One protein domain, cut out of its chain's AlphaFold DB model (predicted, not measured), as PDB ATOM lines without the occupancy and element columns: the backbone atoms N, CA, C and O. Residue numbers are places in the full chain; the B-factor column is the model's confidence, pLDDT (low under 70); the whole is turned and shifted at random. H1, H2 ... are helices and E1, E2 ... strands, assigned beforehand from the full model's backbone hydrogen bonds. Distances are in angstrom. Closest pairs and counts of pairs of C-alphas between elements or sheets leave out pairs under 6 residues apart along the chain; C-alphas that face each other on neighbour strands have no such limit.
ATOM      1  N   LEU A   2      12.686  15.685 137.231       71.94
ATOM      2  CA  LEU A   2      12.522  14.331 137.788       71.94
ATOM      3  C   LEU A   2      11.588  13.422 136.967       71.94
ATOM      4  O   LEU A   2      11.969  12.291 136.698       71.94
ATOM      5  N   ASP A   3      10.451  13.916 136.463       78.81
ATOM      6  CA  ASP A   3       9.520  13.099 135.652       78.81
ATOM      7  C   ASP A   3      10.138  12.507 134.386       78.81
ATOM      8  O   ASP A   3       9.775  11.410 133.964       78.81
ATOM      9  N   ARG A   4      11.089  13.220 133.779       80.06
ATOM     10  CA  ARG A   4      11.783  12.757 132.573       80.06
ATOM     11  C   ARG A   4      12.752  11.617 132.891       80.06
ATOM     12  O   ARG A   4      12.897  10.722 132.075       80.06
ATOM     13  N   ILE A   5      13.367  11.647 134.074       77.12
ATOM     14  CA  ILE A   5      14.262  10.594 134.578       77.12
ATOM     15  C   ILE A   5      13.440   9.387 135.043       77.12
ATOM     16  O   ILE A   5      13.766   8.255 134.712       77.12
ATOM     17  N   ILE A   6      12.343   9.619 135.771       80.50
ATOM     18  CA  ILE A   6      11.465   8.555 136.274       80.50
ATOM     19  C   ILE A   6      10.814   7.793 135.122       80.50
ATOM     20  O   ILE A   6      10.634   6.586 135.230       80.50
ATOM     21  N   ASN A   7      10.463   8.472 134.025       85.06
ATOM     22  CA  ASN A   7       9.825   7.857 132.860       85.06
ATOM     23  C   ASN A   7      10.788   7.422 131.758       85.06
ATOM     24  O   ASN A   7      10.332   6.955 130.715       85.06
ATOM     25  N   ASP A   8      12.091   7.531 131.996       91.25
ATOM     26  CA  ASP A   8      13.092   7.037 131.066       91.25
ATOM     27  C   ASP A   8      12.984   5.508 130.934       91.25
ATOM     28  O   ASP A   8      13.003   4.759 131.917       91.25
ATOM     29  N   LYS A   9      12.799   5.044 129.697       90.19
ATOM     30  CA  LYS A   9      12.543   3.635 129.398       90.19
ATOM     31  C   LYS A   9      13.772   2.768 129.675       90.19
ATOM     32  O   LYS A   9      13.613   1.662 130.194       90.19
ATOM     33  N   ASP A  10      14.963   3.279 129.385       90.81
ATOM     34  CA  ASP A  10      16.216   2.547 129.551       90.81
ATOM     35  C   ASP A  10      16.547   2.404 131.039       90.81
ATOM     36  O   ASP A  10      16.934   1.322 131.492       90.81
ATOM     37  N   LEU A  11      16.296   3.451 131.834       88.75
ATOM     38  CA  LEU A  11      16.425   3.385 133.291       88.75
ATOM     39  C   LEU A  11      15.428   2.400 133.909       88.75
ATOM     40  O   LEU A  11      15.835   1.582 134.733       88.75
ATOM     41  N   LYS A  12      14.154   2.413 133.494       89.69
ATOM     42  CA  LYS A  12      13.156   1.440 133.983       89.69
ATOM     43  C   LYS A  12      13.535   0.003 133.631       89.69
ATOM     44  O   LYS A  12      13.429  -0.886 134.474       89.69
ATOM     45  N   GLN A  13      13.985  -0.228 132.399       90.75
ATOM     46  CA  GLN A  13      14.404  -1.554 131.953       90.75
ATOM     47  C   GLN A  13      15.630  -2.041 132.732       90.75
ATOM     48  O   GLN A  13      15.656  -3.186 133.186       90.75
ATOM     49  N   THR A  14      16.610  -1.162 132.944       90.38
ATOM     50  CA  THR A  14      17.814  -1.467 133.725       90.38
ATOM     51  C   THR A  14      17.479  -1.737 135.189       90.38
ATOM     52  O   THR A  14      17.965  -2.715 135.749       90.38
ATOM     53  N   ALA A  15      16.615  -0.925 135.804       89.50
ATOM     54  CA  ALA A  15      16.171  -1.121 137.182       89.50
ATOM     55  C   ALA A  15      15.475  -2.478 137.351       89.50
ATOM     56  O   ALA A  15      15.879  -3.269 138.197       89.50
ATOM     57  N   SER A  16      14.523  -2.805 136.472       89.25
ATOM     58  CA  SER A  16      13.833  -4.101 136.502       89.25
ATOM     59  C   SER A  16      14.783  -5.285 136.277       89.25
ATOM     60  O   SER A  16      14.636  -6.335 136.904       89.25
ATOM     61  N   PHE A  17      15.789  -5.136 135.410       88.62
ATOM     62  CA  PHE A  17      16.838  -6.142 135.236       88.62
ATOM     63  C   PHE A  17      17.668  -6.336 136.515       88.62
ATOM     64  O   PHE A  17      17.912  -7.473 136.922       88.62
ATOM     65  N   LEU A  18      18.070  -5.246 137.174       89.94
ATOM     66  CA  LEU A  18      18.819  -5.297 138.429       89.94
ATOM     67  C   LEU A  18      17.999  -5.920 139.562       89.94
ATOM     68  O   LEU A  18      18.529  -6.777 140.256       89.94
ATOM     69  N   GLU A  19      16.722  -5.567 139.706       90.25
ATOM     70  CA  GLU A  19      15.817  -6.138 140.717       90.25
ATOM     71  C   GLU A  19      15.669  -7.659 140.561       90.25
ATOM     72  O   GLU A  19      15.755  -8.408 141.537       90.25
ATOM     73  N   LYS A  20      15.516  -8.146 139.320       87.81
ATOM     74  CA  LYS A  20      15.461  -9.591 139.034       87.81
ATOM     75  C   LYS A  20      16.753 -10.299 139.437       87.81
ATOM     76  O   LYS A  20      16.704 -11.356 140.066       87.81
ATOM     77  N   ASN A  21      17.902  -9.718 139.102       88.69
ATOM     78  CA  ASN A  21      19.201 -10.290 139.458       88.69
ATOM     79  C   ASN A  21      19.484 -10.194 140.960       88.69
ATOM     80  O   ASN A  21      20.128 -11.080 141.518       88.69
ATOM     81  N   GLU A  22      18.987  -9.155 141.633       89.56
ATOM     82  CA  GLU A  22      19.112  -8.995 143.078       89.56
ATOM     83  C   GLU A  22      18.446 -10.161 143.817       89.56
ATOM     84  O   GLU A  22      19.014 -10.683 144.774       89.56
ATOM     85  N   ALA A  23      17.278 -10.616 143.351       89.88
ATOM     86  CA  ALA A  23      16.587 -11.761 143.936       89.88
ATOM     87  C   ALA A  23      17.437 -13.041 143.864       89.88
ATOM     88  O   ALA A  23      17.655 -13.692 144.886       89.88
ATOM     89  N   VAL A  24      17.982 -13.352 142.681       91.19
ATOM     90  CA  VAL A  24      18.860 -14.518 142.469       91.19
ATOM     91  C   VAL A  24      20.126 -14.410 143.320       91.19
ATOM     92  O   VAL A  24      20.550 -15.373 143.959       91.19
ATOM     93  N   PHE A  25      20.723 -13.220 143.373       89.00
ATOM     94  CA  PHE A  25      21.932 -12.986 144.151       89.00
ATOM     95  C   PHE A  25      21.688 -13.111 145.658       89.00
ATOM     96  O   PHE A  25      22.515 -13.672 146.377       89.00
ATOM     97  N   ASN A  26      20.546 -12.633 146.151       90.75
ATOM     98  CA  ASN A  26      20.158 -12.783 147.551       90.75
ATOM     99  C   ASN A  26      19.875 -14.248 147.915       90.75
ATOM    100  O   ASN A  26      20.222 -14.664 149.018       90.75
ATOM    101  N   GLU A  27      19.325 -15.048 147.000       92.12
ATOM    102  CA  GLU A  27      19.174 -16.494 147.202       92.12
ATOM    103  C   GLU A  27      20.539 -17.193 147.312       92.12
ATOM    104  O   GLU A  27      20.767 -17.963 148.246       92.12
ATOM    105  N   LEU A  28      21.495 -16.849 146.441       91.12
ATOM    106  CA  LEU A  28      22.863 -17.363 146.542       91.12
ATOM    107  C   LEU A  28      23.531 -16.958 147.864       91.12
ATOM    108  O   LEU A  28      24.179 -17.779 148.508       91.12
ATOM    109  N   ARG A  29      23.362 -15.706 148.302       89.38
ATOM    110  CA  ARG A  29      23.872 -15.219 149.597       89.38
ATOM    111  C   ARG A  29      23.301 -15.997 150.777       89.38
ATOM    112  O   ARG A  29      24.028 -16.287 151.725       89.38
ATOM    113  N   GLN A  30      22.019 -16.355 150.718       89.75
ATOM    114  CA  GLN A  30      21.375 -17.194 151.728       89.75
ATOM    115  C   GLN A  30      21.924 -18.621 151.713       89.75
ATOM    116  O   GLN A  30      22.226 -19.152 152.782       89.75
ATOM    117  N   ALA A  31      22.102 -19.217 150.531       90.44
ATOM    118  CA  ALA A  31      22.705 -20.540 150.390       90.44
ATOM    119  C   ALA A  31      24.142 -20.555 150.928       90.44
ATOM    120  O   ALA A  31      24.489 -21.412 151.733       90.44
ATOM    121  N   LEU A  32      24.941 -19.545 150.572       87.19
ATOM    122  CA  LEU A  32      26.309 -19.365 151.054       87.19
ATOM    123  C   LEU A  32      26.386 -18.909 152.512       87.19
ATOM    124  O   LEU A  32      27.470 -18.965 153.075       87.19
ATOM    125  N   ARG A  33      25.304 -18.440 153.145       86.00
ATOM    126  CA  ARG A  33      25.340 -17.846 154.499       86.00
ATOM    127  C   ARG A  33      26.423 -16.766 154.640       86.00
ATOM    128  O   ARG A  33      27.180 -16.757 155.612       86.00
ATOM    129  N   ILE A  34      26.541 -15.911 153.624       83.00
ATOM    130  CA  ILE A  34      27.484 -14.786 153.560       83.00
ATOM    131  C   ILE A  34      26.726 -13.588 152.999       83.00
ATOM    132  O   ILE A  34      26.072 -13.693 151.962       83.00
ATOM    133  N   THR A  35      26.853 -12.423 153.626       80.62
ATOM    134  CA  THR A  35      26.201 -11.174 153.208       80.62
ATOM    135  C   THR A  35      24.694 -11.305 153.084       80.62
ATOM    136  O   THR A  35      24.121 -10.970 152.047       80.62
ATOM    137  N   LEU A  36      24.046 -11.812 154.135       81.94
ATOM    138  CA  LEU A  36      22.586 -11.861 154.185       81.94
ATOM    139  C   LEU A  36      21.996 -10.468 153.935       81.94
ATOM    140  O   LEU A  36      22.626  -9.456 154.236       81.94
ATOM    141  N   LYS A  37      20.787 -10.419 153.370       76.94
ATOM    142  CA  LYS A  37      20.149  -9.181 152.896       76.94
ATOM    143  C   LYS A  37      20.074  -8.085 153.970       76.94
ATOM    144  O   LYS A  37      20.247  -6.912 153.654       76.94
ATOM    145  N   ASP A  38      19.891  -8.481 155.227       77.50
ATOM    146  CA  ASP A  38      19.798  -7.567 156.375       77.50
ATOM    147  C   ASP A  38      21.174  -7.210 156.975       77.50
ATOM    148  O   ASP A  38      21.306  -6.322 157.822       77.50
ATOM    149  N   GLY A  39      22.228  -7.891 156.523       73.12
ATOM    150  CA  GLY A  39      23.599  -7.711 156.969       73.12
ATOM    151  C   GLY A  39      24.239  -6.452 156.386       73.12
ATOM    152  O   GLY A  39      24.401  -6.299 155.178       73.12
ATOM    153  N   LYS A  40      24.715  -5.563 157.263       77.56
ATOM    154  CA  LYS A  40      25.440  -4.337 156.867       77.56
ATOM    155  C   LYS A  40      26.924  -4.568 156.562       77.56
ATOM    156  O   LYS A  40      27.621  -3.633 156.177       77.56
ATOM    157  N   GLN A  41      27.413  -5.794 156.748       72.81
ATOM    158  CA  GLN A  41      28.838  -6.105 156.639       72.81
ATOM    159  C   GLN A  41      29.317  -6.173 155.187       72.81
ATOM    160  O   GLN A  41      30.469  -5.841 154.908       72.81
ATOM    161  N   GLY A  42      28.438  -6.519 154.237       79.31
ATOM    162  CA  GLY A  42      28.795  -6.601 152.819       79.31
ATOM    163  C   GLY A  42      30.083  -7.409 152.618       79.31
ATOM    164  O   GLY A  42      30.280  -8.444 153.233       79.31
ATOM    165  N   LEU A  43      31.034  -6.906 151.831       74.81
ATOM    166  CA  LEU A  43      32.314  -7.602 151.613       74.81
ATOM    167  C   LEU A  43      33.118  -7.897 152.903       74.81
ATOM    168  O   LEU A  43      34.095  -8.637 152.840       74.81
ATOM    169  N   ASN A  44      32.758  -7.318 154.048       76.38
ATOM    170  CA  ASN A  44      33.399  -7.590 155.330       76.38
ATOM    171  C   ASN A  44      32.767  -8.759 156.106       76.38
ATOM    172  O   ASN A  44      33.231  -9.074 157.195       76.38
ATOM    173  N   ASP A  45      31.713  -9.378 155.578       76.81
ATOM    174  CA  ASP A  45      31.019 -10.477 156.240       76.81
ATOM    175  C   ASP A  45      31.871 -11.757 156.231       76.81
ATOM    176  O   ASP A  45      32.228 -12.270 155.166       76.81
ATOM    177  N   ALA A  46      32.196 -12.267 157.421       70.94
ATOM    178  CA  ALA A  46      32.899 -13.539 157.611       70.94
ATOM    179  C   ALA A  46      31.981 -14.761 157.387       70.94
ATOM    180  O   ALA A  46      32.449 -15.895 157.270       70.94
ATOM    181  N   GLY A  47      30.674 -14.521 157.270       75.06
ATOM    182  CA  GLY A  47      29.635 -15.528 157.198       75.06
ATOM    183  C   GLY A  47      29.313 -16.147 158.556       75.06
ATOM    184  O   GLY A  47      29.971 -15.896 159.563       75.06
ATOM    185  N   GLU A  48      28.261 -16.960 158.585       71.75
ATOM    186  CA  GLU A  48      27.778 -17.574 159.826       71.75
ATOM    187  C   GLU A  48      28.579 -18.822 160.227       71.75
ATOM    188  O   GLU A  48      28.958 -19.633 159.377       71.75
ATOM    189  N   ASN A  49      28.741 -19.021 161.540       69.06
ATOM    190  CA  ASN A  49      29.276 -20.251 162.126       69.06
ATOM    191  C   ASN A  49      28.238 -21.377 162.017       69.06
ATOM    192  O   ASN A  49      27.415 -21.578 162.909       69.06
ATOM    193  N   CYS A  50      28.261 -22.110 160.908       70.81
ATOM    194  CA  CYS A  50      27.411 -23.275 160.684       70.81
ATOM    195  C   CYS A  50      28.195 -24.415 160.025       70.81
ATOM    196  O   CYS A  50      29.279 -24.214 159.479       70.81
ATOM    197  N   ALA A  51      27.661 -25.637 160.118       78.75
ATOM    198  CA  ALA A  51      28.321 -26.821 159.582       78.75
ATOM    199  C   ALA A  51      28.490 -26.703 158.061       78.75
ATOM    200  O   ALA A  51      27.502 -26.545 157.340       78.75
ATOM    201  N   MET A  52      29.727 -26.840 157.577       83.12
ATOM    202  CA  MET A  52      30.075 -26.600 156.171       83.12
ATOM    203  C   MET A  52      29.248 -27.448 155.201       83.12
ATOM    204  O   MET A  52      28.769 -26.943 154.189       83.12
ATOM    205  N   LYS A  53      28.984 -28.703 155.578       84.19
ATOM    206  CA  LYS A  53      28.142 -29.632 154.820       84.19
ATOM    207  C   LYS A  53      26.715 -29.111 154.601       84.19
ATOM    208  O   LYS A  53      26.163 -29.226 153.519       84.19
ATOM    209  N   SER A  54      26.132 -28.454 155.604       85.75
ATOM    210  CA  SER A  54      24.797 -27.863 155.455       85.75
ATOM    211  C   SER A  54      24.791 -26.691 154.467       85.75
ATOM    212  O   SER A  54      23.777 -26.446 153.815       85.75
ATOM    213  N   ILE A  55      25.904 -25.964 154.354       87.12
ATOM    214  CA  ILE A  55      26.057 -24.869 153.391       87.12
ATOM    215  C   ILE A  55      26.263 -25.439 151.983       87.12
ATOM    216  O   ILE A  55      25.611 -24.972 151.050       87.12
ATOM    217  N   SER A  56      27.114 -26.460 151.825       90.00
ATOM    218  CA  SER A  56      27.351 -27.106 150.528       90.00
ATOM    219  C   SER A  56      26.066 -27.699 149.953       90.00
ATOM    220  O   SER A  56      25.753 -27.439 148.796       90.00
ATOM    221  N   ASP A  57      25.261 -28.376 150.780       90.94
ATOM    222  CA  ASP A  57      23.987 -28.967 150.353       90.94
ATOM    223  C   ASP A  57      23.024 -27.898 149.798       90.94
ATOM    224  O   ASP A  57      22.426 -28.067 148.733       90.94
ATOM    225  N   LYS A  58      22.928 -26.741 150.466       92.25
ATOM    226  CA  LYS A  58      22.105 -25.610 149.998       92.25
ATOM    227  C   LYS A  58      22.632 -24.982 148.715       92.25
ATOM    228  O   LYS A  58      21.855 -24.523 147.877       92.25
ATOM    229  N   VAL A  59      23.949 -24.923 148.555       92.62
ATOM    230  CA  VAL A  59      24.568 -24.407 147.331       92.62
ATOM    231  C   VAL A  59      24.369 -25.385 146.173       92.62
ATOM    232  O   VAL A  59      24.120 -24.942 145.054       92.62
ATOM    233  N   ASP A  60      24.354 -26.690 146.430       93.94
ATOM    234  CA  ASP A  60      24.009 -27.698 145.427       93.94
ATOM    235  C   ASP A  60      22.551 -27.589 144.973       93.94
ATOM    236  O   ASP A  60      22.269 -27.700 143.778       93.94
ATOM    237  N   GLU A  61      21.616 -27.342 145.896       94.44
ATOM    238  CA  GLU A  61      20.216 -27.047 145.564       94.44
ATOM    239  C   GLU A  61      20.101 -25.806 144.672       94.44
ATOM    240  O   GLU A  61      19.431 -25.844 143.634       94.44
ATOM    241  N   PHE A  62      20.817 -24.734 145.020       94.31
ATOM    242  CA  PHE A  62      20.878 -23.517 144.214       94.31
ATOM    243  C   PHE A  62      21.435 -23.786 142.808       94.31
ATOM    244  O   PHE A  62      20.833 -23.384 141.809       94.31
ATOM    245  N   ILE A  63      22.553 -24.512 142.701       93.69
ATOM    246  CA  ILE A  63      23.148 -24.879 141.410       93.69
ATOM    247  C   ILE A  63      22.140 -25.675 140.581       93.69
ATOM    248  O   ILE A  63      21.925 -25.347 139.416       93.69
ATOM    249  N   LYS A  64      21.485 -26.690 141.163       93.38
ATOM    250  CA  LYS A  64      20.479 -27.510 140.466       93.38
ATOM    251  C   LYS A  64      19.325 -26.663 139.935       93.38
ATOM    252  O   LYS A  64      18.936 -26.847 138.784       93.38
ATOM    253  N   LYS A  65      18.827 -25.715 140.735       92.88
ATOM    254  CA  LYS A  65      17.733 -24.810 140.359       92.88
ATOM    255  C   LYS A  65      18.063 -23.973 139.121       92.88
ATOM    256  O   LYS A  65      17.216 -23.818 138.247       92.88
ATOM    257  N   TYR A  66      19.289 -23.456 139.029       91.75
ATOM    258  CA  TYR A  66      19.693 -22.546 137.952       91.75
ATOM    259  C   TYR A  66      20.472 -23.216 136.810       91.75
ATOM    260  O   TYR A  66      20.744 -22.566 135.803       91.75
ATOM    261  N   LYS A  67      20.783 -24.516 136.905       87.50
ATOM    262  CA  LYS A  67      21.556 -25.259 135.893       87.50
ATOM    263  C   LYS A  67      20.907 -25.275 134.508       87.50
ATOM    264  O   LYS A  67      21.614 -25.268 133.509       87.50
ATOM    265  N   LEU A  68      19.574 -25.307 134.456       85.31
ATOM    266  CA  LEU A  68      18.786 -25.320 133.215       85.31
ATOM    267  C   LEU A  68      18.334 -23.919 132.777       85.31
ATOM    268  O   LEU A  68      17.526 -23.785 131.865       85.31
ATOM    269  N   SER A  69      18.817 -22.867 133.440       86.31
ATOM    270  CA  SER A  69      18.479 -21.499 133.069       86.31
ATOM    271  C   SER A  69      19.053 -21.145 131.694       86.31
ATOM    272  O   SER A  69      20.253 -21.296 131.462       86.31
ATOM    273  N   GLU A  70      18.221 -20.569 130.826       84.75
ATOM    274  CA  GLU A  70      18.626 -20.028 129.514       84.75
ATOM    275  C   GLU A  70      19.451 -18.733 129.630       84.75
ATOM    276  O   GLU A  70      20.088 -18.295 128.676       84.75
ATOM    277  N   ASN A  71      19.462 -18.105 130.810       88.12
ATOM    278  CA  ASN A  71      20.247 -16.900 131.068       88.12
ATOM    279  C   ASN A  71      21.756 -17.206 131.185       88.12
ATOM    280  O   ASN A  71      22.192 -17.847 132.146       88.12
ATOM    281  N   GLU A  72      22.550 -16.651 130.267       88.94
ATOM    282  CA  GLU A  72      24.018 -16.748 130.228       88.94
ATOM    283  C   GLU A  72      24.686 -16.303 131.544       88.94
ATOM    284  O   GLU A  72      25.670 -16.899 131.987       88.94
ATOM    285  N   TYR A  73      24.147 -15.284 132.223       88.50
ATOM    286  CA  TYR A  73      24.707 -14.801 133.490       88.50
ATOM    287  C   TYR A  73      24.600 -15.843 134.606       88.50
ATOM    288  O   TYR A  73      25.515 -15.963 135.423       88.50
ATOM    289  N   HIS A  74      23.513 -16.618 134.634       90.19
ATOM    290  CA  HIS A  74      23.350 -17.692 135.614       90.19
ATOM    291  C   HIS A  74      24.359 -18.814 135.365       90.19
ATOM    292  O   HIS A  74      24.963 -19.308 136.315       90.19
ATOM    293  N   GLN A  75      24.599 -19.161 134.098       90.44
ATOM    294  CA  GLN A  75      25.580 -20.180 133.720       90.44
ATOM    295  C   GLN A  75      26.995 -19.772 134.145       90.44
ATOM    296  O   GLN A  75      27.640 -20.511 134.884       90.44
ATOM    297  N   LYS A  76      27.427 -18.546 133.817       92.50
ATOM    298  CA  LYS A  76      28.740 -18.015 134.239       92.50
ATOM    299  C   LYS A  76      28.913 -17.979 135.756       92.50
ATOM    300  O   LYS A  76      29.995 -18.248 136.276       92.50
ATOM    301  N   MET A  77      27.855 -17.628 136.486       92.44
ATOM    302  CA  MET A  77      27.874 -17.641 137.947       92.44
ATOM    303  C   MET A  77      28.061 -19.064 138.489       92.44
ATOM    304  O   MET A  77      28.893 -19.270 139.370       92.44
ATOM    305  N   ILE A  78      27.331 -20.047 137.952       93.19
ATOM    306  CA  ILE A  78      27.458 -21.457 138.345       93.19
ATOM    307  C   ILE A  78      28.851 -21.996 138.025       93.19
ATOM    308  O   ILE A  78      29.463 -22.619 138.891       93.19
ATOM    309  N   GLU A  79      29.378 -21.726 136.829       93.38
ATOM    310  CA  GLU A  79      30.737 -22.118 136.430       93.38
ATOM    311  C   GLU A  79      31.779 -21.610 137.431       93.38
ATOM    312  O   GLU A  79      32.679 -22.343 137.845       93.38
ATOM    313  N   GLN A  80      31.628 -20.363 137.880       92.44
ATOM    314  CA  GLN A  80      32.520 -19.777 138.868       92.44
ATOM    315  C   GLN A  80      32.399 -20.461 140.238       92.44
ATOM    316  O   GLN A  80      33.418 -20.696 140.888       92.44
ATOM    317  N   ILE A  81      31.180 -20.792 140.679       91.50
ATOM    318  CA  ILE A  81      30.963 -21.528 141.934       91.50
ATOM    319  C   ILE A  81      31.620 -22.907 141.844       91.50
ATOM    320  O   ILE A  81      32.371 -23.279 142.740       91.50
ATOM    321  N   GLN A  82      31.407 -23.630 140.745       92.00
ATOM    322  CA  GLN A  82      31.985 -24.956 140.519       92.00
ATOM    323  C   GLN A  82      33.514 -24.920 140.496       92.00
ATOM    324  O   GLN A  82      34.160 -25.740 141.143       92.00
ATOM    325  N   LYS A  83      34.106 -23.919 139.832       93.06
ATOM    326  CA  LYS A  83      35.561 -23.728 139.771       93.06
ATOM    327  C   LYS A  83      36.219 -23.616 141.150       93.06
ATOM    328  O   LYS A  83      37.368 -24.026 141.311       93.06
ATOM    329  N   TYR A  84      35.531 -23.025 142.123       89.00
ATOM    330  CA  TYR A  84      36.060 -22.809 143.473       89.00
ATOM    331  C   TYR A  84      35.369 -23.655 144.540       89.00
ATOM    332  O   TYR A  84      35.624 -23.438 145.721       89.00
ATOM    333  N   TYR A  85      34.538 -24.622 144.149       89.00
ATOM    334  CA  TYR A  85      33.666 -25.363 145.059       89.00
ATOM    335  C   TYR A  85      34.440 -26.014 146.211       89.00
ATOM    336  O   TYR A  85      34.147 -25.762 147.377       89.00
ATOM    337  N   GLU A  86      35.511 -26.744 145.893       85.25
ATOM    338  CA  GLU A  86      36.380 -27.389 146.889       85.25
ATOM    339  C   GLU A  86      37.020 -26.385 147.861       85.25
ATOM    340  O   GLU A  86      37.249 -26.696 149.026       85.25
ATOM    341  N   LYS A  87      37.280 -25.150 147.409       82.19
ATOM    342  CA  LYS A  87      37.862 -24.088 148.246       82.19
ATOM    343  C   LYS A  87      36.818 -23.370 149.099       82.19
ATOM    344  O   LYS A  87      37.167 -22.832 150.144       82.19
ATOM    345  N   LEU A  88      35.561 -23.333 148.654       82.44
ATOM    346  CA  LEU A  88      34.455 -22.707 149.386       82.44
ATOM    347  C   LEU A  88      34.038 -23.530 150.608       82.44
ATOM    348  O   LEU A  88      33.614 -22.949 151.607       82.44
ATOM    349  N   PHE A  89      34.182 -24.855 150.527       84.25
ATOM    350  CA  PHE A  89      33.713 -25.805 151.541       84.25
ATOM    351  C   PHE A  89      34.828 -26.707 152.078       84.25
ATOM    352  O   PHE A  89      34.570 -27.850 152.440       84.25
ATOM    353  N   ALA A  90      36.061 -26.198 152.126       79.50
ATOM    354  CA  ALA A  90      37.204 -26.952 152.627       79.50
ATOM    355  C   ALA A  90      36.989 -27.413 154.079       79.50
ATOM    356  O   ALA A  90      36.508 -26.644 154.921       79.50
ATOM    357  N   ASP A  91      37.389 -28.651 154.363       77.31
ATOM    358  CA  ASP A  91      37.323 -29.224 155.704       77.31
ATOM    359  C   ASP A  91      38.210 -28.451 156.701       77.31
ATOM    360  O   ASP A  91      39.220 -27.848 156.308       77.31
ATOM    361  N   PRO A  92      37.870 -28.468 158.004       81.56
ATOM    362  CA  PRO A  92      38.727 -27.905 159.036       81.56
ATOM    363  C   PRO A  92      40.122 -28.541 159.023       81.56
ATOM    364  O   PRO A  92      40.274 -29.762 158.983       81.56
ATOM    365  N   ILE A  93      41.150 -27.706 159.130       82.94
ATOM    366  CA  ILE A  93      42.543 -28.136 159.224       82.94
ATOM    367  C   ILE A  93      42.843 -28.490 160.680       82.94
ATOM    368  O   ILE A  93      42.686 -27.663 161.580       82.94
ATOM    369  N   LYS A  94      43.309 -29.717 160.909       86.12
ATOM    370  CA  LYS A  94      43.831 -30.163 162.205       86.12
ATOM    371  C   LYS A  94      45.212 -29.565 162.434       86.12
ATOM    372  O   LYS A  94      46.132 -29.839 161.665       86.12
ATOM    373  N   VAL A  95      45.366 -28.778 163.492       86.75
ATOM    374  CA  VAL A  95      46.659 -28.234 163.921       86.75
ATOM    375  C   VAL A  95      46.924 -28.563 165.385       86.75
ATOM    376  O   VAL A  95      46.006 -28.635 166.197       86.75
ATOM    377  N   MET A  96      48.194 -28.756 165.729       84.12
ATOM    378  CA  MET A  96      48.630 -28.949 167.111       84.12
ATOM    379  C   MET A  96      49.159 -27.623 167.653       84.12
ATOM    380  O   MET A  96      50.169 -27.121 167.167       84.12
ATOM    381  N   ILE A  97      48.494 -27.061 168.662       84.12
ATOM    382  CA  ILE A  97      48.925 -25.828 169.336       84.12
ATOM    383  C   ILE A  97      49.165 -26.162 170.806       84.12
ATOM    384  O   ILE A  97      48.251 -26.603 171.501       84.12
ATOM    385  N   ALA A  98      50.406 -25.992 171.277       83.00
ATOM    386  CA  ALA A  98      50.805 -26.275 172.662       83.00
ATOM    387  C   ALA A  98      50.360 -27.672 173.169       83.00
ATOM    388  O   ALA A  98      49.888 -27.824 174.293       83.00
ATOM    389  N   GLY A  99      50.463 -28.696 172.312       85.00
ATOM    390  CA  GLY A  99      50.083 -30.078 172.637       85.00
ATOM    391  C   GLY A  99      48.580 -30.385 172.580       85.00
ATOM    392  O   GLY A  99      48.199 -31.529 172.817       85.00
ATOM    393  N   LYS A 100      47.726 -29.412 172.238       86.56
ATOM    394  CA  LYS A 100      46.283 -29.607 172.034       86.56
ATOM    395  C   LYS A 100      45.952 -29.661 170.543       86.56
ATOM    396  O   LYS A 100      46.440 -28.834 169.773       86.56
ATOM    397  N   GLU A 101      45.102 -30.610 170.150       90.50
ATOM    398  CA  GLU A 101      44.539 -30.666 168.795       90.50
ATOM    399  C   GLU A 101      43.450 -29.593 168.668       90.50
ATOM    400  O   GLU A 101      42.470 -29.588 169.414       90.50
ATOM    401  N   VAL A 102      43.639 -28.663 167.735       86.69
ATOM    402  CA  VAL A 102      42.700 -27.584 167.420       86.69
ATOM    403  C   VAL A 102      42.294 -27.714 165.956       86.69
ATOM    404  O   VAL A 102      43.133 -27.909 165.077       86.69
ATOM    405  N   LEU A 103      40.995 -27.606 165.682       83.50
ATOM    406  CA  LEU A 103      40.460 -27.566 164.323       83.50
ATOM    407  C   LEU A 103      40.325 -26.110 163.880       83.50
ATOM    408  O   LEU A 103      39.498 -25.372 164.413       83.50
ATOM    409  N   ILE A 104      41.124 -25.697 162.900       79.81
ATOM    410  CA  ILE A 104      41.030 -24.370 162.290       79.81
ATOM    411  C   ILE A 104      40.224 -24.488 161.007       79.81
ATOM    412  O   ILE A 104      40.657 -25.122 160.049       79.81
ATOM    413  N   GLN A 105      39.068 -23.834 160.963       76.50
ATOM    414  CA  GLN A 105      38.299 -23.693 159.734       76.50
ATOM    415  C   GLN A 105      38.921 -22.590 158.861       76.50
ATOM    416  O   GLN A 105      38.962 -21.432 159.293       76.50
TER     417      GLN A 105
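What this domain is: This is residues 2 to 105 of the 218 residues of an uncharacterized protein of Thermotogaceae bacterium (UniProt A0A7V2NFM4). A small body of helices has an arm at each end: the end of the long helix H2, H3 and H4 fold back and forth on each other in the body, the first part of H2 sticks out one way with short H1 at its tip, and the hairpin of E1 and E2 makes the opposite end. A long loop, residues 33 to 51, joins H2 to H3. The printed part has 104 residues, with five named helices and then two antiparallel strands, in the order H1 H2 H3 H4 H5 E1 E2; it is mostly helix. It is only just loose, close to extended, with a radius of gyration of the C-alphas of 18.8 A and spans of 70 by 32 by 18 A.

How they stand to each other: Start at H1, residues 2 to 6, which is close to but not clearly touching H2, residues 9 to 32; the closest C-alphas, of Ile 5 and Leu 11, are 7.6 A apart. Next look at H3, residues 52 to 66: H2 touches it with residues 27 to 32 alone, and the closest C-alphas, of Ala 31 and Lys 58, are 5.1 A apart. These two form a helical hairpin, opposite ways at 35.2 degrees, only just a steep tilt. Residues 63 to 66 of H3 touch residues 74 to 78 of H4, residues 72 to 83, in a second helical hairpin, opposite ways at a shallow tilt of 28 degrees; the closest C-alphas, of Ile 63 and Ile 78, are 6.3 A apart. H5, residues 85 to 88, is near H3, and it meets H4 only through their link. E1, residues 93 to 97, and E2, residues 100 to 104, form an antiparallel hairpin at 144 degrees; look for N 95 and O 102 at 2.9 A and N 102 and O 95 at 2.8 A, within hydrogen-bond range. H2 and H3 are among the helices apart from both strands. Every O i to N i+4 pair is within hydrogen-bond range in H1, H3 and H4, and 19 of 20 are in H2; H5 is too short for such a pair.

Where its parts are: Find C-alpha 2 at (12.522, 14.331, 137.788), where H1 begins. H2 runs 34.5 A from C-alpha 9 at (12.543, 3.635, 129.398) to C-alpha 32. H3 is 21.4 A long and H4 16.5 A. E1 and E2 are each 12.2 A long, and E2 ends at C-alpha 104 at (41.030, -24.370, 162.290).

The domain as a whole: The C-alphas farthest apart, of Arg 4 and Gly 99, are 70.0 A apart. Residues 2 to 20 and 96 to 101 stand free; the body without them spans 45 by 27 by 17 A. The printed part has no cut, and the link from H2 to H3 is long, with 19 residues. The mean pLDDT of the printed part is 85.7, and residue 49 alone is under 70.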